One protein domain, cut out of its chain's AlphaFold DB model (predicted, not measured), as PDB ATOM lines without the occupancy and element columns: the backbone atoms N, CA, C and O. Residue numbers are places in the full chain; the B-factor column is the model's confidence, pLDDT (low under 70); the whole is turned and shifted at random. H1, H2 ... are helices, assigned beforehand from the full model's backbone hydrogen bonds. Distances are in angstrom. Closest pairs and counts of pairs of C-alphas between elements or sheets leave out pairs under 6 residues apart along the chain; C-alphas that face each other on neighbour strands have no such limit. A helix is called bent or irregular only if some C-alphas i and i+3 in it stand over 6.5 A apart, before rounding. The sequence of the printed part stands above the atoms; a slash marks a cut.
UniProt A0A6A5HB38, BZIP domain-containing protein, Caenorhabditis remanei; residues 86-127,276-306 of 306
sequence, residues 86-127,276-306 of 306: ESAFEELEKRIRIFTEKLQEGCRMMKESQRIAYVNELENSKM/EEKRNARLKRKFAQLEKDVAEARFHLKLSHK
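Overview. This is residues 86 to 127 and 276 to 306 of the 306 residues of the protein "BZIP domain-containing protein" of Caenorhabditis remanei (UniProt A0A6A5HB38). Two long, nearly straight helices, H1 and H2, lie lengthwise side by side with an open gap between them and run in opposite directions. They make an elongated, open frame of two helices with no packed core, and the end of H1 at residue 127 reaches well past the end of H2 at residue 276. The printed part has 73 residues with two named helices, in the order H1, H2, and no named strand; the class is all helix. The whole is extended, with a radius of gyration of the C-alphas of 20.5 A, and the C-alphas span 73 by 28 by 13 A, a rod in outline.

Along the chain. H1 is residues 86 to 127, 61.9 A from first to last C-alpha. It begins at C-alpha 86, at (38.321, 26.561, -25.129), and ends at C-alpha 127, at (-12.777, 21.102, 9.381). H2 is residues 276 to 304, 41.7 A from first to last C-alpha, and ends at C-alpha 304, at (33.629, 22.361, -43.533). Neither helix is bent or irregular.

Arrangement. H1 and H2 are apart, with no C-alpha of the one within 8 A of the other. Residues 86 to 127 stand free, and so do residues 276 to 306, of which 276 to 304 belong to H2. The N-to-C direction of H1 is -0.81 along x and 0.56 along z, and that of H2 is 0.83 along x and -0.54 along z. In H1 and H2 every O i to N i+4 pair is within hydrogen-bond range.

Size, cuts and confidence. The C-alphas farthest apart, those of Met 127 and Lys 306, are 73.6 A apart. Residues 128 to 275 are not printed, and C-alphas 127 and 276 are 31.6 A apart across this cut. Lys 306 is the chain's last residue. The mean pLDDT of the printed part is 92.0, and residues 127 and 306 are under 70.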
ATOM      1  N   GLU A  86      38.418  26.959 -26.536       80.56
ATOM      2  CA  GLU A  86      38.321  26.561 -25.129       80.56
ATOM      3  C   GLU A  86      37.489  27.546 -24.291       80.56
ATOM      4  O   GLU A  86      36.631  27.117 -23.522       80.56
ATOM      5  N   SER A  87      37.632  28.856 -24.515       84.44
ATOM      6  CA  SER A  87      36.859  29.879 -23.795       84.44
ATOM      7  C   SER A  87      35.368  29.834 -24.152       84.44
ATOM      8  O   SER A  87      34.509  29.988 -23.281       84.44
ATOM      9  N   ALA A  88      35.037  29.552 -25.416       81.69
ATOM     10  CA  ALA A  88      33.648  29.405 -25.847       81.69
ATOM     11  C   ALA A  88      32.989  28.143 -25.259       81.69
ATOM     12  O   ALA A  88      31.802  28.167 -24.916       81.69
ATOM     13  N   PHE A  89      33.750  27.054 -25.108       86.81
ATOM     14  CA  PHE A  89      33.275  25.828 -24.464       86.81
ATOM     15  C   PHE A  89      33.032  26.018 -22.964       86.81
ATOM     16  O   PHE A  89      31.966  25.632 -22.480       86.81
ATOM     17  N   GLU A  90      33.946  26.671 -22.242       90.31
ATOM     18  CA  GLU A  90      33.752  26.981 -20.819       90.31
ATOM     19  C   GLU A  90      32.505  27.842 -20.584       90.31
ATOM     20  O   GLU A  90      31.715  27.585 -19.666       90.31
ATOM     21  N   GLU A  91      32.270  28.843 -21.438       91.94
ATOM     22  CA  GLU A  91      31.084  29.680 -21.303       91.94
ATOM     23  C   GLU A  91      29.788  28.915 -21.617       91.94
ATOM     24  O   GLU A  91      28.773  29.095 -20.931       91.94
ATOM     25  N   LEU A  92      29.815  28.010 -22.597       90.75
ATOM     26  CA  LEU A  92      28.684  27.133 -22.888       90.75
ATOM     27  C   LEU A  92      28.382  26.192 -21.713       90.75
ATOM     28  O   LEU A  92      27.223  26.070 -21.311       90.75
ATOM     29  N   GLU A  93      29.399  25.571 -21.114       94.12
ATOM     30  CA  GLU A  93      29.224  24.718 -19.936       94.12
ATOM     31  C   GLU A  93      28.650  25.483 -18.745       94.12
ATOM     32  O   GLU A  93      27.779  24.975 -18.031       94.12
ATOM     33  N   LYS A  94      29.105  26.721 -18.531       96.38
ATOM     34  CA  LYS A  94      28.571  27.596 -17.484       96.38
ATOM     35  C   LYS A  94      27.087  27.881 -17.714       96.38
ATOM     36  O   LYS A  94      26.292  27.799 -16.777       96.38
ATOM     37  N   ARG A  95      26.686  28.153 -18.960       94.75
ATOM     38  CA  ARG A  95      25.274  28.368 -19.324       94.75
ATOM     39  C   ARG A  95      24.431  27.108 -19.119       94.75
ATOM     40  O   ARG A  95      23.328  27.212 -18.585       94.75
ATOM     41  N   ILE A  96      24.951  25.933 -19.476       94.38
ATOM     42  CA  ILE A  96      24.271  24.645 -19.257       94.38
ATOM     43  C   ILE A  96      24.087  24.371 -17.759       94.38
ATOM     44  O   ILE A  96      22.991  23.984 -17.347       94.38
ATOM     45  N   ARG A  97      25.102  24.627 -16.924       94.88
ATOM     46  CA  ARG A  97      24.996  24.488 -15.460       94.88
ATOM     47  C   ARG A  97      23.912  25.391 -14.877       94.88
ATOM     48  O   ARG A  97      22.995  24.882 -14.237       94.88
ATOM     49  N   ILE A  98      23.938  26.687 -15.199       95.62
ATOM     50  CA  ILE A  98      22.924  27.653 -14.737       95.62
ATOM     51  C   ILE A  98      21.516  27.229 -15.177       95.62
ATOM     52  O   ILE A  98      20.553  27.340 -14.417       95.62
ATOM     53  N   PHE A  99      21.369  26.746 -16.412       95.06
ATOM     54  CA  PHE A  99      20.082  26.268 -16.915       95.06
ATOM     55  C   PHE A  99      19.586  25.030 -16.151       95.06
ATOM     56  O   PHE A  99      18.412  24.955 -15.786       95.06
ATOM     57  N   THR A 100      20.484  24.092 -15.852       93.25
ATOM     58  CA  THR A 100      20.166  22.862 -15.115       93.25
ATOM     59  C   THR A 100      19.765  23.162 -13.670       93.25
ATOM     60  O   THR A 100      18.772  22.619 -13.190       93.25
ATOM     61  N   GLU A 101      20.463  24.080 -12.997       95.12
ATOM     62  CA  GLU A 101      20.111  24.547 -11.648       95.12
ATOM     63  C   GLU A 101      18.717  25.187 -11.617       95.12
ATOM     64  O   GLU A 101      17.901  24.864 -10.752       95.12
ATOM     65  N   LYS A 102      18.387  26.024 -12.610       94.25
ATOM     66  CA  LYS A 102      17.048  26.625 -12.726       94.25
ATOM     67  C   LYS A 102      15.948  25.585 -12.939       94.25
ATOM     68  O   LYS A 102      14.866  25.724 -12.370       94.25
ATOM     69  N   LEU A 103      16.208  24.542 -13.730       92.44
ATOM     70  CA  LEU A 103      15.262  23.436 -13.906       92.44
ATOM     71  C   LEU A 103      15.059  22.648 -12.609       92.44
ATOM     72  O   LEU A 103      13.924  22.323 -12.257       92.44
ATOM     73  N   GLN A 104      16.137  22.363 -11.877       93.06
ATOM     74  CA  GLN A 104      16.056  21.676 -10.589       93.06
ATOM     75  C   GLN A 104      15.263  22.487  -9.559       93.06
ATOM     76  O   GLN A 104      14.423  21.921  -8.856       93.06
ATOM     77  N   GLU A 105      15.471  23.803  -9.509       94.94
ATOM     78  CA  GLU A 105      14.716  24.691  -8.625       94.94
ATOM     79  C   GLU A 105      13.228  24.735  -9.003       94.94
ATOM     80  O   GLU A 105      12.362  24.609  -8.137       94.94
ATOM     81  N   GLY A 106      12.906  24.791 -10.301       92.38
ATOM     82  CA  GLY A 106      11.525  24.695 -10.783       92.38
ATOM     83  C   GLY A 106      10.832  23.394 -10.357       92.38
ATOM     84  O   GLY A 106       9.702  23.415  -9.863       92.38
ATOM     85  N   CYS A 107      11.526  22.257 -10.462       90.50
ATOM     86  CA  CYS A 107      11.026  20.963  -9.986       90.50
ATOM     87  C   CYS A 107      10.815  20.933  -8.464       90.50
ATOM     88  O   CYS A 107       9.851  20.327  -7.987       90.50
ATOM     89  N   ARG A 108      11.696  21.578  -7.688       94.50
ATOM     90  CA  ARG A 108      11.572  21.680  -6.227       94.50
ATOM     91  C   ARG A 108      10.338  22.491  -5.829       94.50
ATOM     92  O   ARG A 108       9.538  22.017  -5.027       94.50
ATOM     93  N   MET A 109      10.143  23.654  -6.450       89.94
ATOM     94  CA  MET A 109       8.989  24.530  -6.217       89.94
ATOM     95  C   MET A 109       7.657  23.848  -6.552       89.94
ATOM     96  O   MET A 109       6.675  24.003  -5.825       89.94
ATOM     97  N   MET A 110       7.621  23.043  -7.619       92.88
ATOM     98  CA  MET A 110       6.430  22.277  -7.998       92.88
ATOM     99  C   MET A 110       6.070  21.215  -6.949       92.88
ATOM    100  O   MET A 110       4.907  21.108  -6.562       92.88
ATOM    101  N   LYS A 111       7.062  20.469  -6.441       93.50
ATOM    102  CA  LYS A 111       6.852  19.482  -5.368       93.50
ATOM    103  C   LYS A 111       6.366  20.137  -4.077       93.50
ATOM    104  O   LYS A 111       5.445  19.624  -3.449       93.50
ATOM    105  N   GLU A 112       6.942  21.277  -3.700       92.81
ATOM    106  CA  GLU A 112       6.511  22.001  -2.500       92.81
ATOM    107  C   GLU A 112       5.090  22.561  -2.662       92.81
ATOM    108  O   GLU A 112       4.270  22.444  -1.756       92.81
ATOM    109  N   SER A 113       4.742  23.058  -3.852       91.38
ATOM    110  CA  SER A 113       3.378  23.516  -4.155       91.38
ATOM    111  C   SER A 113       2.353  22.379  -4.052       91.38
ATOM    112  O   SER A 113       1.288  22.561  -3.463       91.38
ATOM    113  N   GLN A 114       2.683  21.184  -4.558       92.19
ATOM    114  CA  GLN A 114       1.844  19.988  -4.408       92.19
ATOM    115  C   GLN A 114       1.698  19.574  -2.938       92.19
ATOM    116  O   GLN A 114       0.598  19.249  -2.492       92.19
ATOM    117  N   ARG A 115       2.785  19.636  -2.160       94.69
ATOM    118  CA  ARG A 115       2.764  19.343  -0.724       94.69
ATOM    119  C   ARG A 115       1.863  20.318   0.038       94.69
ATOM    120  O   ARG A 115       1.047  19.874   0.842       94.69
ATOM    121  N   ILE A 116       1.970  21.620  -0.230       91.62
ATOM    122  CA  ILE A 116       1.118  22.650   0.381       91.62
ATOM    123  C   ILE A 116      -0.352  22.425   0.007       91.62
ATOM    124  O   ILE A 116      -1.225  22.511   0.872       91.62
ATOM    125  N   ALA A 117      -0.646  22.098  -1.256       89.75
ATOM    126  CA  ALA A 117      -2.004  21.783  -1.694       89.75
ATOM    127  C   ALA A 117      -2.583  20.579  -0.931       89.75
ATOM    128  O   ALA A 117      -3.692  20.665  -0.407       89.75
ATOM    129  N   TYR A 118      -1.804  19.506  -0.779       91.56
ATOM    130  CA  TYR A 118      -2.209  18.310  -0.041       91.56
ATOM    131  C   TYR A 118      -2.447  18.579   1.454       91.56
ATOM    132  O   TYR A 118      -3.449  18.137   2.018       91.56
ATOM    133  N   VAL A 119      -1.568  19.348   2.107       91.88
ATOM    134  CA  VAL A 119      -1.754  19.744   3.516       91.88
ATOM    135  C   VAL A 119      -3.024  20.580   3.679       91.88
ATOM    136  O   VAL A 119      -3.825  20.303   4.571       91.88
ATOM    137  N   ASN A 120      -3.269  21.532   2.776       86.62
ATOM    138  CA  ASN A 120      -4.497  22.323   2.782       86.62
ATOM    139  C   ASN A 120      -5.748  21.457   2.570       86.62
ATOM    140  O   ASN A 120      -6.785  21.724   3.177       86.62
ATOM    141  N   GLU A 121      -5.699  20.432   1.717       89.81
ATOM    142  CA  GLU A 121      -6.809  19.484   1.553       89.81
ATOM    143  C   GLU A 121      -7.064  18.677   2.828       89.81
ATOM    144  O   GLU A 121      -8.218  18.557   3.244       89.81
ATOM    145  N   LEU A 122      -6.012  18.201   3.500       84.56
ATOM    146  CA  LEU A 122      -6.127  17.490   4.775       84.56
ATOM    147  C   LEU A 122      -6.691  18.372   5.895       84.56
ATOM    148  O   LEU A 122      -7.567  17.934   6.644       84.56
ATOM    149  N   GLU A 123      -6.227  19.615   6.018       83.94
ATOM    150  CA  GLU A 123      -6.750  20.565   7.007       83.94
ATOM    151  C   GLU A 123      -8.206  20.932   6.725       83.94
ATOM    152  O   GLU A 123      -9.041  20.940   7.635       83.94
ATOM    153  N   ASN A 124      -8.550  21.148   5.454       78.69
ATOM    154  CA  ASN A 124      -9.937  21.345   5.061       78.69
ATOM    155  C   ASN A 124     -10.779  20.098   5.369       78.69
ATOM    156  O   ASN A 124     -11.866  20.233   5.918       78.69
ATOM    157  N   SER A 125     -10.285  18.886   5.109       81.06
ATOM    158  CA  SER A 125     -11.009  17.653   5.436       81.06
ATOM    159  C   SER A 125     -11.273  17.508   6.938       81.06
ATOM    160  O   SER A 125     -12.334  17.015   7.314       81.06
ATOM    161  N   LYS A 126     -10.359  17.961   7.807       74.62
ATOM    162  CA  LYS A 126     -10.561  17.950   9.268       74.62
ATOM    163  C   LYS A 126     -11.619  18.954   9.728       74.62
ATOM    164  O   LYS A 126     -12.367  18.647  10.647       74.62
ATOM    165  N   MET A 127     -11.727  20.115   9.077       65.12
ATOM    166  CA  MET A 127     -12.777  21.102   9.381       65.12
ATOM    167  C   MET A 127     -14.182  20.665   8.946       65.12
ATOM    168  O   MET A 127     -15.166  21.167   9.482       65.12
ATOM    169  N   GLU A 276      -0.646  28.133 -18.606       96.62
ATOM    170  CA  GLU A 276       0.721  27.628 -18.462       96.62
ATOM    171  C   GLU A 276       0.961  26.351 -19.284       96.62
ATOM    172  O   GLU A 276       2.013  26.207 -19.912       96.62
ATOM    173  N   GLU A 277      -0.017  25.452 -19.402       96.31
ATOM    174  CA  GLU A 277       0.074  24.294 -20.299       96.31
ATOM    175  C   GLU A 277       0.217  24.710 -21.768       96.31
ATOM    176  O   GLU A 277       1.103  24.212 -22.477       96.31
ATOM    177  N   LYS A 278      -0.577  25.687 -22.227       98.06
ATOM    178  CA  LYS A 278      -0.458  26.250 -23.585       98.06
ATOM    179  C   LYS A 278       0.913  26.882 -23.814       98.06
ATOM    180  O   LYS A 278       1.528  26.677 -24.869       98.06
ATOM    181  N   ARG A 279       1.426  27.628 -22.833       97.38
ATOM    182  CA  ARG A 279       2.770  28.219 -22.879       97.38
ATOM    183  C   ARG A 279       3.845  27.138 -22.978       97.38
ATOM    184  O   ARG A 279       4.712  27.226 -23.850       97.38
ATOM    185  N   ASN A 280       3.757  26.098 -22.153       96.12
ATOM    186  CA  ASN A 280       4.686  24.973 -22.152       96.12
ATOM    187  C   ASN A 280       4.662  24.199 -23.472       96.12
ATOM    188  O   ASN A 280       5.721  23.883 -24.011       96.12
ATOM    189  N   ALA A 281       3.485  23.956 -24.052       97.94
ATOM    190  CA  ALA A 281       3.371  23.341 -25.374       97.94
ATOM    191  C   ALA A 281       4.081  24.177 -26.453       97.94
ATOM    192  O   ALA A 281       4.801  23.641 -27.298       97.94
ATOM    193  N   ARG A 282       3.941  25.508 -26.400       97.69
ATOM    194  CA  ARG A 282       4.609  26.427 -27.333       97.69
ATOM    195  C   ARG A 282       6.130  26.420 -27.157       97.69
ATOM    196  O   ARG A 282       6.854  26.423 -28.151       97.69
ATOM    197  N   LEU A 283       6.613  26.377 -25.916       97.12
ATOM    198  CA  LEU A 283       8.040  26.272 -25.605       97.12
ATOM    199  C   LEU A 283       8.629  24.934 -26.058       97.12
ATOM    200  O   LEU A 283       9.689  24.938 -26.676       97.12
ATOM    201  N   LYS A 284       7.924  23.816 -25.852       96.44
ATOM    202  CA  LYS A 284       8.345  22.494 -26.345       96.44
ATOM    203  C   LYS A 284       8.539  22.484 -27.863       96.44
ATOM    204  O   LYS A 284       9.543  21.968 -28.339       96.44
ATOM    205  N   ARG A 285       7.635  23.115 -28.625       98.12
ATOM    206  CA  ARG A 285       7.793  23.251 -30.088       98.12
ATOM    207  C   ARG A 285       9.032  24.065 -30.465       98.12
ATOM    208  O   ARG A 285       9.763  23.665 -31.363       98.12
ATOM    209  N   LYS A 286       9.284  25.185 -29.775       98.00
ATOM    210  CA  LYS A 286      10.493  25.997 -30.001       98.00
ATOM    211  C   LYS A 286      11.767  25.225 -29.671       98.00
ATOM    212  O   LYS A 286      12.734  25.324 -30.411       98.00
ATOM    213  N   PHE A 287      11.755  24.457 -28.586       96.44
ATOM    214  CA  PHE A 287      12.890  23.637 -28.185       96.44
ATOM    215  C   PHE A 287      13.199  22.565 -29.233       96.44
ATOM    216  O   PHE A 287      14.327  22.493 -29.701       96.44
ATOM    217  N   ALA A 288      12.178  21.840 -29.698       97.50
ATOM    218  CA  ALA A 288      12.330  20.855 -30.767       97.50
ATOM    219  C   ALA A 288      12.851  21.471 -32.080       97.50
ATOM    220  O   ALA A 288      13.588  20.819 -32.815       97.50
ATOM    221  N   GLN A 289      12.485  22.721 -32.390       97.88
ATOM    222  CA  GLN A 289      13.047  23.428 -33.543       97.88
ATOM    223  C   GLN A 289      14.531  23.751 -33.333       97.88
ATOM    224  O   GLN A 289      15.346  23.427 -34.186       97.88
ATOM    225  N   LEU A 290      14.895  24.305 -32.174       97.75
ATOM    226  CA  LEU A 290      16.290  24.613 -31.854       97.75
ATOM    227  C   LEU A 290      17.178  23.362 -31.844       97.75
ATOM    228  O   LEU A 290      18.323  23.425 -32.275       97.75
ATOM    229  N   GLU A 291      16.665  22.219 -31.386       97.62
ATOM    230  CA  GLU A 291      17.390  20.946 -31.452       97.62
ATOM    231  C   GLU A 291      17.714  20.542 -32.897       97.62
ATOM    232  O   GLU A 291      18.826  20.080 -33.165       97.62
ATOM    233  N   LYS A 292      16.779  20.757 -33.834       98.31
ATOM    234  CA  LYS A 292      17.014  20.530 -35.268       98.31
ATOM    235  C   LYS A 292      18.064  21.491 -35.815       98.31
ATOM    236  O   LYS A 292      19.022  21.028 -36.427       98.31
ATOM    237  N   ASP A 293      17.933  22.783 -35.527       96.56
ATOM    238  CA  ASP A 293      18.856  23.815 -36.013       96.56
ATOM    239  C   ASP A 293      20.291  23.561 -35.503       96.56
ATOM    240  O   ASP A 293      21.268  23.681 -36.242       96.56
ATOM    241  N   VAL A 294      20.437  23.131 -34.242       97.69
ATOM    242  CA  VAL A 294      21.736  22.747 -33.664       97.69
ATOM    243  C   VAL A 294      22.301  21.495 -34.338       97.69
ATOM    244  O   VAL A 294      23.509  21.424 -34.579       97.69
ATOM    245  N   ALA A 295      21.467  20.496 -34.632       97.69
ATOM    246  CA  ALA A 295      21.903  19.293 -35.335       97.69
ATOM    247  C   ALA A 295      22.377  19.608 -36.765       97.69
ATOM    248  O   ALA A 295      23.428  19.115 -37.180       97.69
ATOM    249  N   GLU A 296      21.656  20.472 -37.481       97.50
ATOM    250  CA  GLU A 296      22.007  20.950 -38.820       97.50
ATOM    251  C   GLU A 296      23.308  21.764 -38.808       97.50
ATOM    252  O   GLU A 296      24.239  21.457 -39.556       97.50
ATOM    253  N   ALA A 297      23.453  22.719 -37.886       96.62
ATOM    254  CA  ALA A 297      24.687  23.491 -37.734       96.62
ATOM    255  C   ALA A 297      25.899  22.591 -37.436       96.62
ATOM    256  O   ALA A 297      26.967  22.746 -38.031       96.62
ATOM    257  N   ARG A 298      25.732  21.592 -36.556       95.69
ATOM    258  CA  ARG A 298      26.770  20.585 -36.272       95.69
ATOM    259  C   ARG A 298      27.116  19.744 -37.497       95.69
ATOM    260  O   ARG A 298      28.272  19.356 -37.652       95.69
ATOM    261  N   PHE A 299      26.138  19.429 -38.342       96.12
ATOM    262  CA  PHE A 299      26.369  18.701 -39.584       96.12
ATOM    263  C   PHE A 299      27.189  19.538 -40.578       96.12
ATOM    264  O   PHE A 299      28.204  19.053 -41.077       96.12
ATOM    265  N   HIS A 300      26.834  20.810 -40.786       94.06
ATOM    266  CA  HIS A 300      27.590  21.717 -41.656       94.06
ATOM    267  C   HIS A 300      29.025  21.961 -41.173       94.06
ATOM    268  O   HIS A 300      29.950  21.912 -41.980       94.06
ATOM    269  N   LEU A 301      29.232  22.119 -39.862       94.56
ATOM    270  CA  LEU A 301      30.573  22.238 -39.270       94.56
ATOM    271  C   LEU A 301      31.457  21.011 -39.545       94.56
ATOM    272  O   LEU A 301      32.658  21.138 -39.767       94.56
ATOM    273  N   LYS A 302      30.878  19.803 -39.557       94.31
ATOM    274  CA  LYS A 302      31.622  18.580 -39.905       94.31
ATOM    275  C   LYS A 302      31.997  18.520 -41.384       94.31
ATOM    276  O   LYS A 302      33.010  17.911 -41.714       94.31
ATOM    277  N   LEU A 303      31.183  19.106 -42.261       90.62
ATOM    278  CA  LEU A 303      31.468  19.169 -43.694       90.62
ATOM    279  C   LEU A 303      32.553  20.197 -44.019       90.62
ATOM    280  O   LEU A 303      33.380  19.916 -44.872       90.62
ATOM    281  N   SER A 304      32.598  21.334 -43.317       88.69
ATOM    282  CA  SER A 304      33.629  22.361 -43.533       88.69
ATOM    283  C   SER A 304      35.032  21.961 -43.065       88.69
ATOM    284  O   SER A 304      35.999  22.633 -43.404       88.69
ATOM    285  N   HIS A 305      35.156  20.905 -42.253       82.94
ATOM    286  CA  HIS A 305      36.440  20.384 -41.771       82.94
ATOM    287  C   HIS A 305      37.056  19.294 -42.665       82.94
ATOM    288  O   HIS A 305      38.128  18.788 -42.331       82.94
ATOM    289  N   LYS A 306      36.389  18.910 -43.758       65.69
ATOM    290  CA  LYS A 306      36.921  17.991 -44.773       65.69
ATOM    291  C   LYS A 306      37.424  18.765 -45.979       65.69
ATOM    292  O   LYS A 306      38.429  18.300 -46.554       65.69
TER     293      LYS A 306